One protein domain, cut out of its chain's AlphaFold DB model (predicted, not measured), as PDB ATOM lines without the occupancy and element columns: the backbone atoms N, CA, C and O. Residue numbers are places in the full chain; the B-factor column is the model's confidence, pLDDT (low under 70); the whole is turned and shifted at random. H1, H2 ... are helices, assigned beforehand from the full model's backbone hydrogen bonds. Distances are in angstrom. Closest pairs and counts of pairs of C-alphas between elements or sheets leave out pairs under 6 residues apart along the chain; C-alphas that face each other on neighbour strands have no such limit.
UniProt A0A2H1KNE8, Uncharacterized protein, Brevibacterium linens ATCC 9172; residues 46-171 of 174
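Overview. This is residues 46 to 171 of the 174 residues of an uncharacterized protein of Brevibacterium linens ATCC 9172 (UniProt A0A2H1KNE8). Five helices, H1 to H5, make a loose ring, and the last two, H6 and H7, form a V over one side of it, H6 packed on H1 and H7 crossing H4. The V's corner is the tight turn from H6 to H7. The printed part has 126 residues with seven named helices, H1 to H7 in chain order, and no named strand; the class is all helix. It is compact, with a radius of gyration of the C-alphas of 14.4 A and spans of 41 by 33 by 27 A.

Along the chain. H1, residues 54 to 63, begins at C-alpha (217.482, 352.838, 302.254). H2 is residues 69 to 79, H3 86 to 92, H4 106 to 120, 21.1 A long, and H5 122 to 125. H6, residues 134 to 149, is 21.0 A long. H7, residues 152 to 170, is 27.3 A long and ends at C-alpha (223.031, 372.608, 276.737).

Arrangement. H1 touches H6 at a shallow tilt of 14 degrees, opposite ways; their closest C-alphas, Ala 55 and Leu 149, are 5.3 A apart. H4, the hub, touches H7 at a steep tilt of 54 degrees, the same way, closest at C-alphas Pro 107 and Thr 161, 4.6 A. H3 touches H4, with C-alphas Ala 87 and Leu 110 closest at 5.8 A. H2 touches H5, with C-alphas Ser 71 and Glu 123 closest at 5.8 A. Every O i to N i+4 pair is within hydrogen-bond range in H1, H2, H3, H4, H6 and H7; H5 is too short for one.

Size, cuts and confidence. The farthest C-alphas, Glu 102 and Arg 133, are 41.6 A apart. The printed part has no cut; the link from H3 to H4 is long. Confidence is under 70 in 32 residues, among them 46 to 53 and 130 to 141.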
ATOM      1  N   SER A  46     206.064 347.469 295.729       43.91
ATOM      2  CA  SER A  46     207.488 347.734 295.797       43.91
ATOM      3  C   SER A  46     208.130 346.402 296.160       43.91
ATOM      4  O   SER A  46     208.068 345.940 297.298       43.91
ATOM      5  N   ARG A  47     208.622 345.689 295.145       46.66
ATOM      6  CA  ARG A  47     209.478 344.522 295.344       46.66
ATOM      7  C   ARG A  47     210.668 345.002 296.170       46.66
ATOM      8  O   ARG A  47     211.289 345.965 295.725       46.66
ATOM      9  N   SER A  48     210.959 344.347 297.304       46.44
ATOM     10  CA  SER A  48     212.141 344.616 298.149       46.44
ATOM     11  C   SER A  48     213.350 344.944 297.272       46.44
ATOM     12  O   SER A  48     213.617 344.235 296.297       46.44
ATOM     13  N   LEU A  49     213.978 346.081 297.549       51.28
ATOM     14  CA  LEU A  49     214.870 346.811 296.654       51.28
ATOM     15  C   LEU A  49     216.341 346.446 296.923       51.28
ATOM     16  O   LEU A  49     217.196 347.317 297.024       51.28
ATOM     17  N   ASP A  50     216.651 345.145 296.962       46.44
ATOM     18  CA  ASP A  50     218.013 344.655 297.208       46.44
ATOM     19  C   ASP A  50     219.019 345.301 296.224       46.44
ATOM     20  O   ASP A  50     219.016 345.000 295.028       46.44
ATOM     21  N   GLY A  51     219.877 346.201 296.724       52.91
ATOM     22  CA  GLY A  51     220.951 346.858 295.958       52.91
ATOM     23  C   GLY A  51     220.873 348.386 295.859       52.91
ATOM     24  O   GLY A  51     221.863 349.004 295.466       52.91
ATOM     25  N   LEU A  52     219.750 348.997 296.242       60.81
ATOM     26  CA  LEU A  52     219.613 350.447 296.415       60.81
ATOM     27  C   LEU A  52     219.720 350.807 297.907       60.81
ATOM     28  O   LEU A  52     219.440 349.974 298.768       60.81
ATOM     29  N   GLY A  53     220.202 352.009 298.237       69.69
ATOM     30  CA  GLY A  53     220.290 352.416 299.645       69.69
ATOM     31  C   GLY A  53     218.908 352.669 300.244       69.69
ATOM     32  O   GLY A  53     217.956 352.898 299.501       69.69
ATOM     33  N   PRO A  54     218.779 352.702 301.582       73.31
ATOM     34  CA  PRO A  54     217.482 352.838 302.254       73.31
ATOM     35  C   PRO A  54     216.686 354.082 301.815       73.31
ATOM     36  O   PRO A  54     215.469 354.005 301.664       73.31
ATOM     37  N   ALA A  55     217.362 355.204 301.540       76.56
ATOM     38  CA  ALA A  55     216.727 356.425 301.035       76.56
ATOM     39  C   ALA A  55     216.132 356.244 299.627       76.56
ATOM     40  O   ALA A  55     215.005 356.662 299.365       76.56
ATOM     41  N   ASP A  56     216.858 355.562 298.738       73.88
ATOM     42  CA  ASP A  56     216.393 355.252 297.385       73.88
ATOM     43  C   ASP A  56     215.191 354.290 297.427       73.88
ATOM     44  O   ASP A  56     214.253 354.418 296.635       73.88
ATOM     45  N   GLU A  57     215.181 353.341 298.375       75.56
ATOM     46  CA  GLU A  57     214.067 352.405 298.542       75.56
ATOM     47  C   GLU A  57     212.764 353.116 298.936       75.56
ATOM     48  O   GLU A  57     211.675 352.863 298.393       75.56
ATOM     49  N   GLU A  58     212.880 354.031 299.893       75.38
ATOM     50  CA  GLU A  58     211.763 354.814 300.396       75.38
ATOM     51  C   GLU A  58     211.292 355.835 299.349       75.38
ATOM     52  O   GLU A  58     210.085 355.977 299.120       75.38
ATOM     53  N   PHE A  59     212.223 356.435 298.600       77.31
ATOM     54  CA  PHE A  59     211.914 357.321 297.480       77.31
ATOM     55  C   PHE A  59     211.112 356.590 296.399       77.31
ATOM     56  O   PHE A  59     210.061 357.078 295.976       77.31
ATOM     57  N   MET A  60     211.526 355.383 296.004       75.50
ATOM     58  CA  MET A  60     210.793 354.579 295.018       75.50
ATOM     59  C   MET A  60     209.407 354.155 295.517       75.50
ATOM     60  O   MET A  60     208.448 354.075 294.739       75.50
ATOM     61  N   THR A  61     209.253 353.955 296.826       77.44
ATOM     62  CA  THR A  61     207.947 353.692 297.440       77.44
ATOM     63  C   THR A  61     207.012 354.902 297.331       77.44
ATOM     64  O   THR A  61     205.813 354.726 297.105       77.44
ATOM     65  N   VAL A  62     207.532 356.127 297.431       74.88
ATOM     66  CA  VAL A  62     206.754 357.352 297.179       74.88
ATOM     67  C   VAL A  62     206.483 357.537 295.683       74.88
ATOM     68  O   VAL A  62     205.335 357.756 295.295       74.88
ATOM     69  N   ALA A  63     207.502 357.384 294.833       73.06
ATOM     70  CA  ALA A  63     207.409 357.581 293.387       73.06
ATOM     71  C   ALA A  63     206.394 356.631 292.725       73.06
ATOM     72  O   ALA A  63     205.603 357.054 291.880       73.06
ATOM     73  N   SER A  64     206.325 355.375 293.178       75.38
ATOM     74  CA  SER A  64     205.364 354.371 292.688       75.38
ATOM     75  C   SER A  64     203.889 354.702 292.895       75.38
ATOM     76  O   SER A  64     203.031 354.081 292.274       75.38
ATOM     77  N   ARG A  65     203.570 355.693 293.729       74.69
ATOM     78  CA  ARG A  65     202.186 356.135 293.955       74.69
ATOM     79  C   ARG A  65     201.731 357.203 292.962       74.69
ATOM     80  O   ARG A  65     200.560 357.566 292.961       74.69
ATOM     81  N   ILE A  66     202.655 357.757 292.181       74.94
ATOM     82  CA  ILE A  66     202.439 358.998 291.423       74.94
ATOM     83  C   ILE A  66     202.852 358.838 289.952       74.94
ATOM     84  O   ILE A  66     202.251 359.447 289.059       74.94
ATOM     85  N   LEU A  67     203.871 358.019 289.697       75.19
ATOM     86  CA  LEU A  67     204.323 357.671 288.357       75.19
ATOM     87  C   LEU A  67     203.312 356.771 287.636       75.19
ATOM     88  O   LEU A  67     202.541 356.047 288.260       75.19
ATOM     89  N   SER A  68     203.313 356.845 286.307       76.81
ATOM     90  CA  SER A  68     202.572 355.917 285.455       76.81
ATOM     91  C   SER A  68     203.176 354.507 285.506       76.81
ATOM     92  O   SER A  68     204.355 354.328 285.826       76.81
ATOM     93  N   ASP A  69     202.387 353.508 285.107       73.19
ATOM     94  CA  ASP A  69     202.838 352.114 284.985       73.19
ATOM     95  C   ASP A  69     204.049 351.967 284.055       73.19
ATOM     96  O   ASP A  69     204.948 351.171 284.317       73.19
ATOM     97  N   GLU A  70     204.091 352.761 282.984       74.44
ATOM     98  CA  GLU A  70     205.180 352.770 282.007       74.44
ATOM     99  C   GLU A  70     206.483 353.276 282.636       74.44
ATOM    100  O   GLU A  70     207.512 352.604 282.563       74.44
ATOM    101  N   SER A  71     206.423 354.404 283.350       74.69
ATOM    102  CA  SER A  71     207.579 354.938 284.078       74.69
ATOM    103  C   SER A  71     208.035 353.983 285.183       74.69
ATOM    104  O   SER A  71     209.231 353.773 285.363       74.69
ATOM    105  N   LEU A  72     207.104 353.339 285.893       74.38
ATOM    106  CA  LEU A  72     207.442 352.337 286.905       74.38
ATOM    107  C   LEU A  72     208.090 351.087 286.313       74.38
ATOM    108  O   LEU A  72     209.001 350.523 286.919       74.38
ATOM    109  N   SER A  73     207.641 350.649 285.138       75.12
ATOM    110  CA  SER A  73     208.252 349.528 284.429       75.12
ATOM    111  C   SER A  73     209.680 349.856 283.998       75.12
ATOM    112  O   SER A  73     210.566 349.032 284.212       75.12
ATOM    113  N   ALA A  74     209.920 351.053 283.452       74.50
ATOM    114  CA  ALA A  74     211.262 351.512 283.095       74.50
ATOM    115  C   ALA A  74     212.189 351.531 284.321       74.50
ATOM    116  O   ALA A  74     213.282 350.969 284.280       74.50
ATOM    117  N   TRP A  75     211.710 352.063 285.451       72.38
ATOM    118  CA  TRP A  75     212.434 352.036 286.724       72.38
ATOM    119  C   TRP A  75     212.750 350.616 287.211       72.38
ATOM    120  O   TRP A  75     213.848 350.363 287.699       72.38
ATOM    121  N   ASN A  76     211.820 349.669 287.084       72.19
ATOM    122  CA  ASN A  76     212.050 348.285 287.506       72.19
ATOM    123  C   ASN A  76     213.068 347.551 286.626       72.19
ATOM    124  O   ASN A  76     213.894 346.820 287.165       72.19
ATOM    125  N   THR A  77     213.055 347.778 285.312       71.44
ATOM    126  CA  THR A  77     214.079 347.243 284.400       71.44
ATOM    127  C   THR A  77     215.459 347.805 284.736       71.44
ATOM    128  O   THR A  77     216.435 347.062 284.813       71.44
ATOM    129  N   LEU A  78     215.530 349.107 285.024       70.00
ATOM    130  CA  LEU A  78     216.762 349.784 285.417       70.00
ATOM    131  C   LEU A  78     217.364 349.212 286.702       70.00
ATOM    132  O   LEU A  78     218.569 349.002 286.808       70.00
ATOM    133  N   ARG A  79     216.512 348.942 287.695       69.12
ATOM    134  CA  ARG A  79     216.913 348.402 289.001       69.12
ATOM    135  C   ARG A  79     217.672 347.086 288.895       69.12
ATOM    136  O   ARG A  79     218.557 346.842 289.705       69.12
ATOM    137  N   GLU A  80     217.358 346.254 287.908       67.31
ATOM    138  CA  GLU A  80     218.077 344.997 287.677       67.31
ATOM    139  C   GLU A  80     219.517 345.237 287.173       67.31
ATOM    140  O   GLU A  80     220.376 344.367 287.315       67.31
ATOM    141  N   GLN A  81     219.808 346.437 286.656       65.50
ATOM    142  CA  GLN A  81     221.113 346.862 286.139       65.50
ATOM    143  C   GLN A  81     221.914 347.723 287.142       65.50
ATOM    144  O   GLN A  81     223.138 347.827 287.034       65.50
ATOM    145  N   VAL A  82     221.253 348.318 288.148       61.50
ATOM    146  CA  VAL A  82     221.865 349.174 289.190       61.50
ATOM    147  C   VAL A  82     223.041 348.520 289.933       61.50
ATOM    148  O   VAL A  82     224.055 349.202 290.095       61.50
ATOM    149  N   PRO A  83     223.003 347.228 290.328       58.69
ATOM    150  CA  PRO A  83     224.132 346.584 291.009       58.69
ATOM    151  C   PRO A  83     225.449 346.590 290.212       58.69
ATOM    152  O   PRO A  83     226.506 346.323 290.780       58.69
ATOM    153  N   GLY A  84     225.411 346.897 288.908       64.06
ATOM    154  CA  GLY A  84     226.598 347.071 288.066       64.06
ATOM    155  C   GLY A  84     227.293 348.434 288.191       64.06
ATOM    156  O   GLY A  84     228.399 348.592 287.676       64.06
ATOM    157  N   HIS A  85     226.691 349.416 288.872       75.19
ATOM    158  CA  HIS A  85     227.167 350.801 288.895       75.19
ATOM    159  C   HIS A  85     227.712 351.196 290.270       75.19
ATOM    160  O   HIS A  85     226.980 351.624 291.162       75.19
ATOM    161  N   GLN A  86     229.037 351.133 290.422       80.81
ATOM    162  CA  GLN A  86     229.727 351.467 291.675       80.81
ATOM    163  C   GLN A  86     229.404 352.881 292.195       80.81
ATOM    164  O   GLN A  86     229.349 353.079 293.402       80.81
ATOM    165  N   ALA A  87     229.159 353.855 291.309       83.88
ATOM    166  CA  ALA A  87     228.808 355.224 291.709       83.88
ATOM    167  C   ALA A  87     227.456 355.315 292.443       83.88
ATOM    168  O   ALA A  87     227.341 356.074 293.399       83.88
ATOM    169  N   LEU A  88     226.458 354.513 292.046       79.88
ATOM    170  CA  LEU A  88     225.157 354.467 292.728       79.88
ATOM    171  C   LEU A  88     225.279 353.827 294.115       79.88
ATOM    172  O   LEU A  88     224.677 354.303 295.072       79.88
ATOM    173  N   VAL A  89     226.106 352.786 294.238       80.19
ATOM    174  CA  VAL A  89     226.385 352.126 295.525       80.19
ATOM    175  C   VAL A  89     227.137 353.058 296.478       80.19
ATOM    176  O   VAL A  89     226.825 353.124 297.660       80.19
ATOM    177  N   GLU A  90     228.127 353.788 295.971       82.69
ATOM    178  CA  GLU A  90     228.909 354.749 296.750       82.69
ATOM    179  C   GLU A  90     228.044 355.916 297.244       82.69
ATOM    180  O   GLU A  90     228.087 356.258 298.423       82.69
ATOM    181  N   PHE A  91     227.182 356.454 296.376       84.88
ATOM    182  CA  PHE A  91     226.199 357.481 296.726       84.88
ATOM    183  C   PHE A  91     225.224 357.029 297.823       84.88
ATOM    184  O   PHE A  91     224.943 357.763 298.775       84.88
ATOM    185  N   SER A  92     224.724 355.800 297.714       79.56
ATOM    186  CA  SER A  92     223.721 355.268 298.636       79.56
ATOM    187  C   SER A  92     224.275 354.981 300.040       79.56
ATOM    188  O   SER A  92     223.515 354.911 301.006       79.56
ATOM    189  N   GLN A  93     225.602 354.876 300.166       82.88
ATOM    190  CA  GLN A  93     226.329 354.671 301.422       82.88
ATOM    191  C   GLN A  93     226.845 355.972 302.057       82.88
ATOM    192  O   GLN A  93     227.438 355.922 303.138       82.88
ATOM    193  N   LEU A  94     226.638 357.129 301.417       83.00
ATOM    194  CA  LEU A  94     227.074 358.413 301.959       83.00
ATOM    195  C   LEU A  94     226.392 358.706 303.293       83.00
ATOM    196  O   LEU A  94     225.168 358.680 303.417       83.00
ATOM    197  N   THR A  95     227.212 359.042 304.282       81.06
ATOM    198  CA  THR A  95     226.751 359.517 305.588       81.06
ATOM    199  C   THR A  95     226.712 361.041 305.608       81.06
ATOM    200  O   THR A  95     227.400 361.691 304.825       81.06
ATOM    201  N   GLU A  96     225.926 361.615 306.514       76.25
ATOM    202  CA  GLU A  96     225.808 363.073 306.661       76.25
ATOM    203  C   GLU A  96     227.136 363.744 307.058       76.25
ATOM    204  O   GLU A  96     227.403 364.871 306.661       76.25
ATOM    205  N   ASP A  97     228.002 363.032 307.784       75.25
ATOM    206  CA  ASP A  97     229.320 363.532 308.195       75.25
ATOM    207  C   ASP A  97     230.379 363.436 307.081       75.25
ATOM    208  O   ASP A  97     231.513 363.890 307.260       75.25
ATOM    209  N   ALA A  98     230.052 362.808 305.945       79.31
ATOM    210  CA  ALA A  98     230.982 362.702 304.829       79.31
ATOM    211  C   ALA A  98     231.218 364.086 304.223       79.31
ATOM    212  O   ALA A  98     230.272 364.804 303.902       79.31
ATOM    213  N   ASN A  99     232.492 364.445 304.059       70.94
ATOM    214  CA  ASN A  99     232.887 365.738 303.528       70.94
ATOM    215  C   ASN A  99     232.526 365.829 302.031       70.94
ATOM    216  O   ASN A  99     233.127 365.115 301.223       70.94
ATOM    217  N   PRO A 100     231.604 366.718 301.626       64.06
ATOM    218  CA  PRO A 100     231.219 366.871 300.223       64.06
ATOM    219  C   PRO A 100     232.384 367.318 299.325       64.06
ATOM    220  O   PRO A 100     232.378 367.075 298.116       64.06
ATOM    221  N   ASP A 101     233.404 367.955 299.907       65.75
ATOM    222  CA  ASP A 101     234.614 368.384 299.201       65.75
ATOM    223  C   ASP A 101     235.599 367.234 298.955       65.75
ATOM    224  O   ASP A 101     236.507 367.365 298.138       65.75
ATOM    225  N   GLU A 102     235.421 366.092 299.622       71.06
ATOM    226  CA  GLU A 102     236.187 364.867 299.357       71.06
ATOM    227  C   GLU A 102     235.531 363.999 298.270       71.06
ATOM    228  O   GLU A 102     236.175 363.106 297.725       71.06
ATOM    229  N   LEU A 103     234.283 364.302 297.896       76.19
ATOM    230  CA  LEU A 103     233.483 363.583 296.897       76.19
ATOM    231  C   LEU A 103     233.511 364.277 295.527       76.19
ATOM    232  O   LEU A 103     232.499 364.336 294.834       76.19
ATOM    233  N   THR A 104     234.643 364.866 295.136       76.44
ATOM    234  CA  THR A 104     234.716 365.721 293.936       76.44
ATOM    235  C   THR A 104     234.399 365.004 292.628       76.44
ATOM    236  O   THR A 104     233.884 365.641 291.719       76.44
ATOM    237  N   ASP A 105     234.690 363.705 292.519       87.19
ATOM    238  CA  ASP A 105     234.491 362.916 291.294       87.19
ATOM    239  C   ASP A 105     233.147 362.166 291.261       87.19
ATOM    240  O   ASP A 105     232.703 361.709 290.203       87.19
ATOM    241  N   LEU A 106     232.485 362.027 292.412       88.38
ATOM    242  CA  LEU A 106     231.239 361.282 292.533       88.38
ATOM    243  C   LEU A 106     230.094 361.921 291.726       88.38
ATOM    244  O   LEU A 106     229.414 361.173 291.018       88.38
ATOM    245  N   PRO A 107     229.887 363.256 291.732       87.88
ATOM    246  CA  PRO A 107     228.870 363.888 290.900       87.88
ATOM    247  C   PRO A 107     229.048 363.630 289.402       87.88
ATOM    248  O   PRO A 107     228.053 363.385 288.720       87.88
ATOM    249  N   ASP A 108     230.292 363.635 288.907       87.69
ATOM    250  CA  ASP A 108     230.626 363.373 287.500       87.69
ATOM    251  C   ASP A 108     230.342 361.917 287.122       87.69
ATOM    252  O   ASP A 108     229.716 361.628 286.099       87.69
ATOM    253  N   ARG A 109     230.758 360.978 287.981       89.81
ATOM    254  CA  ARG A 109     230.486 359.548 287.792       89.81
ATOM    255  C   ARG A 109     228.989 359.255 287.834       89.81
ATOM    256  O   ARG A 109     228.508 358.472 287.019       89.81
ATOM    257  N   LEU A 110     228.248 359.889 288.742       87.00
ATOM    258  CA  LEU A 110     226.791 359.787 288.795       87.00
ATOM    259  C   LEU A 110     226.138 360.381 287.549       87.00
ATOM    260  O   LEU A 110     225.243 359.752 286.998       87.00
ATOM    261  N   ALA A 111     226.600 361.536 287.065       86.94
ATOM    262  CA  ALA A 111     226.079 362.139 285.841       86.94
ATOM    263  C   ALA A 111     226.279 361.217 284.630       86.94
ATOM    264  O   ALA A 111     225.347 361.018 283.856       86.94
ATOM    265  N   ALA A 112     227.453 360.590 284.502       87.44
ATOM    266  CA  ALA A 112     227.723 359.624 283.438       87.44
ATOM    267  C   ALA A 112     226.782 358.410 283.501       87.44
ATOM    268  O   ALA A 112     226.236 358.000 282.476       87.44
ATOM    269  N   VAL A 113     226.551 357.872 284.705       84.25
ATOM    270  CA  VAL A 113     225.583 356.788 284.912       84.25
ATOM    271  C   VAL A 113     224.179 357.259 284.537       84.25
ATOM    272  O   VAL A 113     223.548 356.641 283.692       84.25
ATOM    273  N   VAL A 114     223.698 358.383 285.073       83.50
ATOM    274  CA  VAL A 114     222.356 358.916 284.772       83.50
ATOM    275  C   VAL A 114     222.167 359.177 283.275       83.50
ATOM    276  O   VAL A 114     221.122 358.839 282.725       83.50
ATOM    277  N   HIS A 115     223.178 359.710 282.590       83.94
ATOM    278  CA  HIS A 115     223.140 359.914 281.145       83.94
ATOM    279  C   HIS A 115     222.993 358.590 280.381       83.94
ATOM    280  O   HIS A 115     222.169 358.488 279.472       83.94
ATOM    281  N   GLN A 116     223.753 357.558 280.763       82.69
ATOM    282  CA  GLN A 116     223.613 356.221 280.183       82.69
ATOM    283  C   GLN A 116     222.202 355.657 280.419       82.69
ATOM    284  O   GLN A 116     221.571 355.174 279.482       82.69
ATOM    285  N   LEU A 117     221.677 355.787 281.638       79.44
ATOM    286  CA  LEU A 117     220.339 355.314 281.998       79.44
ATOM    287  C   LEU A 117     219.245 356.042 281.196       79.44
ATOM    288  O   LEU A 117     218.313 355.405 280.716       79.44
ATOM    289  N   HIS A 118     219.378 357.354 280.982       80.69
ATOM    290  CA  HIS A 118     218.471 358.123 280.122       80.69
ATOM    291  C   HIS A 118     218.546 357.707 278.647       80.69
ATOM    292  O   HIS A 118     217.526 357.724 277.960       80.69
ATOM    293  N   ALA A 119     219.731 357.341 278.153       80.44
ATOM    294  CA  ALA A 119     219.898 356.852 276.786       80.44
ATOM    295  C   ALA A 119     219.274 355.459 276.588       80.44
ATOM    296  O   ALA A 119     218.735 355.172 275.519       80.44
ATOM    297  N   GLU A 120     219.337 354.603 277.610       78.81
ATOM    298  CA  GLU A 120     218.770 353.250 277.591       78.81
ATOM    299  C   GLU A 120     217.249 353.236 277.822       78.81
ATOM    300  O   GLU A 120     216.553 352.402 277.242       78.81
ATOM    301  N   ALA A 121     216.729 354.169 278.625       74.75
ATOM    302  CA  ALA A 121     215.307 354.315 278.928       74.75
ATOM    303  C   ALA A 121     214.908 355.807 279.005       74.75
ATOM    304  O   ALA A 121     214.941 356.415 280.083       74.75
ATOM    305  N   PRO A 122     214.505 356.421 277.874       77.69
ATOM    306  CA  PRO A 122     214.102 357.831 277.809       77.69
ATOM    307  C   PRO A 122     212.961 358.210 278.767       77.69
ATOM    308  O   PRO A 122     212.848 359.364 279.187       77.69
ATOM    309  N   GLU A 123     212.128 357.243 279.155       74.25
ATOM    310  CA  GLU A 123     211.030 357.394 280.113       74.25
ATOM    311  C   GLU A 123     211.521 357.799 281.514       74.25
ATOM    312  O   GLU A 123     210.759 358.370 282.293       74.25
ATOM    313  N   LEU A 124     212.796 357.553 281.835       71.38
ATOM    314  CA  LEU A 124     213.426 357.984 283.086       71.38
ATOM    315  C   LEU A 124     213.803 359.468 283.075       71.38
ATOM    316  O   LEU A 124     213.727 360.125 284.110       71.38
ATOM    317  N   ALA A 125     214.167 360.002 281.905       72.94
ATOM    318  CA  ALA A 125     214.502 361.414 281.736       72.94
ATOM    319  C   ALA A 125     213.254 362.306 281.772       72.94
ATOM    320  O   ALA A 125     213.310 363.480 282.134       72.94
ATOM    321  N   SER A 126     212.111 361.761 281.353       72.62
ATOM    322  CA  SER A 126     210.823 362.455 281.324       72.62
ATOM    323  C   SER A 126     209.715 361.554 281.875       72.62
ATOM    324  O   SER A 126     208.858 361.098 281.112       72.62
ATOM    325  N   PRO A 127     209.711 361.306 283.199       68.31
ATOM    326  CA  PRO A 127     208.735 360.428 283.820       68.31
ATOM    327  C   PRO A 127     207.319 360.970 283.632       68.31
ATOM    328  O   PRO A 127     207.031 362.150 283.869       68.31
ATOM    329  N   THR A 128     206.416 360.090 283.208       75.00
ATOM    330  CA  THR A 128     205.006 360.419 283.020       75.00
ATOM    331  C   THR A 128     204.236 360.146 284.307       75.00
ATOM    332  O   THR A 128     204.440 359.152 285.004       75.00
ATOM    333  N   PHE A 129     203.338 361.063 284.652       73.12
ATOM    334  CA  PHE A 129     202.508 360.954 285.848       73.12
ATOM    335  C   PHE A 129     201.209 360.225 285.525       73.12
ATOM    336  O   PHE A 129     200.653 360.393 284.439       73.12
ATOM    337  N   ALA A 130     200.670 359.492 286.500       67.25
ATOM    338  CA  ALA A 130     199.420 358.747 286.342       67.25
ATOM    339  C   ALA A 130     198.201 359.642 286.009       67.25
ATOM    340  O   ALA A 130     197.179 359.155 285.530       67.25
ATOM    341  N   SER A 131     198.281 360.964 286.235       66.31
ATOM    342  CA  SER A 131     197.257 361.911 285.781       66.31
ATOM    343  C   SER A 131     197.802 363.315 285.489       66.31
ATOM    344  O   SER A 131     198.754 363.780 286.115       66.31
ATOM    345  N   ALA A 132     197.130 364.051 284.592       60.16
ATOM    346  CA  ALA A 132     197.484 365.434 284.241       60.16
ATOM    347  C   ALA A 132     197.357 366.419 285.425       60.16
ATOM    348  O   ALA A 132     198.122 367.374 285.530       60.16
ATOM    349  N   ARG A 133     196.415 366.180 286.352       57.47
ATOM    350  CA  ARG A 133     196.333 366.925 287.626       57.47
ATOM    351  C   ARG A 133     197.440 366.506 288.600       57.47
ATOM    352  O   ARG A 133     197.910 367.338 289.371       57.47
ATOM    353  N   GLY A 134     197.864 365.245 288.528       60.22
ATOM    354  CA  GLY A 134     198.932 364.655 289.327       60.22
ATOM    355  C   GLY A 134     200.333 365.136 288.965       60.22
ATOM    356  O   GLY A 134     201.220 364.985 289.785       60.22
ATOM    357  N   GLN A 135     200.551 365.783 287.816       65.31
ATOM    358  CA  GLN A 135     201.887 366.256 287.433       65.31
ATOM    359  C   GLN A 135     202.445 367.322 288.392       65.31
ATOM    360  O   GLN A 135     203.548 367.174 288.906       65.31
ATOM    361  N   ARG A 136     201.677 368.380 288.694       66.38
ATOM    362  CA  ARG A 136     202.131 369.444 289.614       66.38
ATOM    363  C   ARG A 136     202.255 368.958 291.057       66.38
ATOM    364  O   ARG A 136     203.265 369.216 291.702       66.38
ATOM    365  N   PHE A 137     201.237 368.250 291.545       65.00
ATOM    366  CA  PHE A 137     201.248 367.687 292.897       65.00
ATOM    367  C   PHE A 137     202.317 366.601 293.051       65.00
ATOM    368  O   PHE A 137     202.967 366.518 294.086       65.00
ATOM    369  N   GLY A 138     202.543 365.817 292.002       67.50
ATOM    370  CA  GLY A 138     203.544 364.766 291.945       67.50
ATOM    371  C   GLY A 138     204.967 365.297 291.971       67.50
ATOM    372  O   GLY A 138     205.777 364.808 292.746       67.50
ATOM    373  N   GLN A 139     205.260 366.345 291.199       69.44
ATOM    374  CA  GLN A 139     206.563 367.012 291.248       69.44
ATOM    375  C   GLN A 139     206.864 367.584 292.639       69.44
ATOM    376  O   GLN A 139     207.966 367.402 293.146       69.44
ATOM    377  N   GLN A 140     205.882 368.225 293.281       68.00
ATOM    378  CA  GLN A 140     206.049 368.734 294.646       68.00
ATOM    379  C   GLN A 140     206.252 367.605 295.661       68.00
ATOM    380  O   GLN A 140     207.123 367.707 296.518       68.00
ATOM    381  N   ALA A 141     205.489 366.515 295.551       68.12
ATOM    382  CA  ALA A 141     205.642 365.355 296.424       68.12
ATOM    383  C   ALA A 141     207.018 364.688 296.268       68.12
ATOM    384  O   ALA A 141     207.620 364.312 297.268       68.12
ATOM    385  N   LEU A 142     207.542 364.598 295.041       70.94
ATOM    386  CA  LEU A 142     208.894 364.094 294.785       70.94
ATOM    387  C   LEU A 142     209.966 365.019 295.373       70.94
ATOM    388  O   LEU A 142     210.907 364.528 295.981       70.94
ATOM    389  N   GLN A 143     209.816 366.342 295.252       72.25
ATOM    390  CA  GLN A 143     210.753 367.299 295.856       72.25
ATOM    391  C   GLN A 143     210.791 367.195 297.383       72.25
ATOM    392  O   GLN A 143     211.871 367.215 297.967       72.25
ATOM    393  N   VAL A 144     209.624 367.063 298.021       71.62
ATOM    394  CA  VAL A 144     209.528 366.858 299.473       71.62
ATOM    395  C   VAL A 144     210.167 365.528 299.866       71.62
ATOM    396  O   VAL A 144     210.980 365.504 300.778       71.62
ATOM    397  N   ALA A 145     209.882 364.447 299.135       73.38
ATOM    398  CA  ALA A 145     210.496 363.149 299.399       73.38
ATOM    399  C   ALA A 145     212.025 363.190 299.263       73.38
ATOM    400  O   ALA A 145     212.717 362.626 300.097       73.38
ATOM    401  N   VAL A 146     212.572 363.890 298.265       75.81
ATOM    402  CA  VAL A 146     214.029 364.046 298.143       75.81
ATOM    403  C   VAL A 146     214.604 364.778 299.360       75.81
ATOM    404  O   VAL A 146     215.580 364.318 299.941       75.81
ATOM    405  N   ALA A 147     213.989 365.886 299.777       73.25
ATOM    406  CA  ALA A 147     214.466 366.662 300.920       73.25
ATOM    407  C   ALA A 147     214.350 365.916 302.262       73.25
ATOM    408  O   ALA A 147     215.188 366.120 303.136       73.25
ATOM    409  N   ASP A 148     213.326 365.073 302.419       74.81
ATOM    410  CA  ASP A 148     213.061 364.345 303.663       74.81
ATOM    411  C   ASP A 148     213.868 363.039 303.779       74.81
ATOM    412  O   ASP A 148     214.157 362.602 304.893       74.81
ATOM    413  N   LEU A 149     214.206 362.395 302.653       81.00
ATOM    414  CA  LEU A 149     214.807 361.053 302.637       81.00
ATOM    415  C   LEU A 149     216.329 361.056 302.473       81.00
ATOM    416  O   LEU A 149     216.988 360.135 302.958       81.00
ATOM    417  N   TYR A 150     216.897 362.057 301.800       80.62
ATOM    418  CA  TYR A 150     218.342 362.146 301.586       80.62
ATOM    419  C   TYR A 150     218.999 363.055 302.623       80.62
ATOM    420  O   TYR A 150     218.470 364.107 302.980       80.62
ATOM    421  N   ASN A 151     220.189 362.671 303.084       82.50
ATOM    422  CA  ASN A 151     220.973 363.527 303.973       82.50
ATOM    423  C   ASN A 151     221.592 364.722 303.225       82.50
ATOM    424  O   ASN A 151     221.630 364.754 301.993       82.50
ATOM    425  N   LEU A 152     222.106 365.709 303.968       81.81
ATOM    426  CA  LEU A 152     222.652 366.945 303.392       81.81
ATOM    427  C   LEU A 152     223.772 366.691 302.370       81.81
ATOM    428  O   LEU A 152     223.773 367.309 301.305       81.81
ATOM    429  N   THR A 153     224.671 365.748 302.645       83.06
ATOM    430  CA  THR A 153     225.765 365.388 301.732       83.06
ATOM    431  C   THR A 153     225.240 364.751 300.446       83.06
ATOM    432  O   THR A 153     225.682 365.095 299.350       83.06
ATOM    433  N   GLN A 154     224.250 363.863 300.547       84.44
ATOM    434  CA  GLN A 154     223.590 363.269 299.383       84.44
ATOM    435  C   GLN A 154     222.853 364.322 298.547       84.44
ATOM    436  O   GLN A 154     222.967 364.319 297.322       84.44
ATOM    437  N   LEU A 155     222.149 365.258 299.188       84.81
ATOM    438  CA  LEU A 155     221.471 366.363 298.507       84.81
ATOM    439  C   LEU A 155     222.453 367.261 297.747       84.81
ATOM    440  O   LEU A 155     222.166 367.672 296.621       84.81
ATOM    441  N   GLU A 156     223.623 367.542 298.323       83.12
ATOM    442  CA  GLU A 156     224.662 368.322 297.653       83.12
ATOM    443  C   GLU A 156     225.230 367.596 296.426       83.12
ATOM    444  O   GLU A 156     225.374 368.202 295.360       83.12
ATOM    445  N   VAL A 157     225.494 366.293 296.538       85.31
ATOM    446  CA  VAL A 157     225.943 365.472 295.405       85.31
ATOM    447  C   VAL A 157     224.889 365.451 294.294       85.31
ATOM    448  O   VAL A 157     225.229 365.715 293.140       85.31
ATOM    449  N   LEU A 158     223.609 365.237 294.627       84.62
ATOM    450  CA  LEU A 158     222.506 365.275 293.657       84.62
ATOM    451  C   LEU A 158     222.396 366.637 292.960       84.62
ATOM    452  O   LEU A 158     222.197 366.697 291.744       84.62
ATOM    453  N   LEU A 159     222.563 367.733 293.705       83.88
ATOM    454  CA  LEU A 159     222.564 369.080 293.141       83.88
ATOM    455  C   LEU A 159     223.714 369.258 292.141       83.88
ATOM    456  O   LEU A 159     223.469 369.691 291.013       83.88
ATOM    457  N   ARG A 160     224.945 368.883 292.512       84.75
ATOM    458  CA  ARG A 160     226.125 368.966 291.629       84.75
ATOM    459  C   ARG A 160     225.934 368.113 290.364       84.75
ATOM    460  O   ARG A 160     226.161 368.607 289.263       84.75
ATOM    461  N   THR A 161     225.414 366.889 290.493       85.62
ATOM    462  CA  THR A 161     225.063 366.020 289.354       85.62
ATOM    463  C   THR A 161     224.022 366.663 288.432       85.62
ATOM    464  O   THR A 161     224.168 366.607 287.213       85.62
ATOM    465  N   SER A 162     222.996 367.323 288.984       81.19
ATOM    466  CA  SER A 162     221.957 367.986 288.179       81.19
ATOM    467  C   SER A 162     222.497 369.134 287.317       81.19
ATOM    468  O   SER A 162     222.043 369.328 286.186       81.19
ATOM    469  N   VAL A 163     223.495 369.865 287.825       82.75
ATOM    470  CA  VAL A 163     224.168 370.948 287.094       82.75
ATOM    471  C   VAL A 163     224.953 370.373 285.919       82.75
ATOM    472  O   VAL A 163     224.775 370.833 284.796       82.75
ATOM    473  N   ILE A 164     225.722 369.303 286.146       86.44
ATOM    474  CA  ILE A 164     226.497 368.618 285.099       86.44
ATOM    475  C   ILE A 164     225.580 368.108 283.978       86.44
ATOM    476  O   ILE A 164     225.853 368.336 282.802       86.44
ATOM    477  N   LEU A 165     224.462 367.463 284.326       81.69
ATOM    478  CA  LEU A 165     223.493 366.961 283.344       81.69
ATOM    479  C   LEU A 165     222.832 368.092 282.539       81.69
ATOM    480  O   LEU A 165     222.571 367.936 281.346       81.69
ATOM    481  N   SER A 166     222.576 369.237 283.178       80.44
ATOM    482  CA  SER A 166     222.006 370.414 282.511       80.44
ATOM    483  C   SER A 166     223.002 371.050 281.538       80.44
ATOM    484  O   SER A 166     222.619 371.411 280.424       80.44
ATOM    485  N   ASP A 167     224.276 371.134 281.922       77.88
ATOM    486  CA  ASP A 167     225.353 371.649 281.069       77.88
ATOM    487  C   ASP A 167     225.617 370.724 279.868       77.88
ATOM    488  O   ASP A 167     225.802 371.195 278.742       77.88
ATOM    489  N   GLN A 168     225.553 369.403 280.066       73.88
ATOM    490  CA  GLN A 168     225.654 368.418 278.982       73.88
ATOM    491  C   GLN A 168     224.493 368.541 277.986       73.88
ATOM    492  O   GLN A 168     224.718 368.526 276.781       73.88
ATOM    493  N   ALA A 169     223.261 368.742 278.465       65.38
ATOM    494  CA  ALA A 169     222.101 368.958 277.597       65.38
ATOM    495  C   ALA A 169     222.159 370.292 276.824       65.38
ATOM    496  O   ALA A 169     221.591 370.406 275.736       65.38
ATOM    497  N   ALA A 170     222.836 371.306 277.374       61.69
ATOM    498  CA  ALA A 170     223.031 372.608 276.737       61.69
ATOM    499  C   ALA A 170     224.159 372.621 275.692       61.69
ATOM    500  O   ALA A 170     224.287 373.602 274.954       61.69
ATOM    501  N   THR A 171     224.953 371.550 275.607       50.56
ATOM    502  CA  THR A 171     226.063 371.414 274.661       50.56
ATOM    503  C   THR A 171     225.663 370.435 273.551       50.56
ATOM    504  O   THR A 171     225.952 369.246 273.661       50.56
TER     505      THR A 171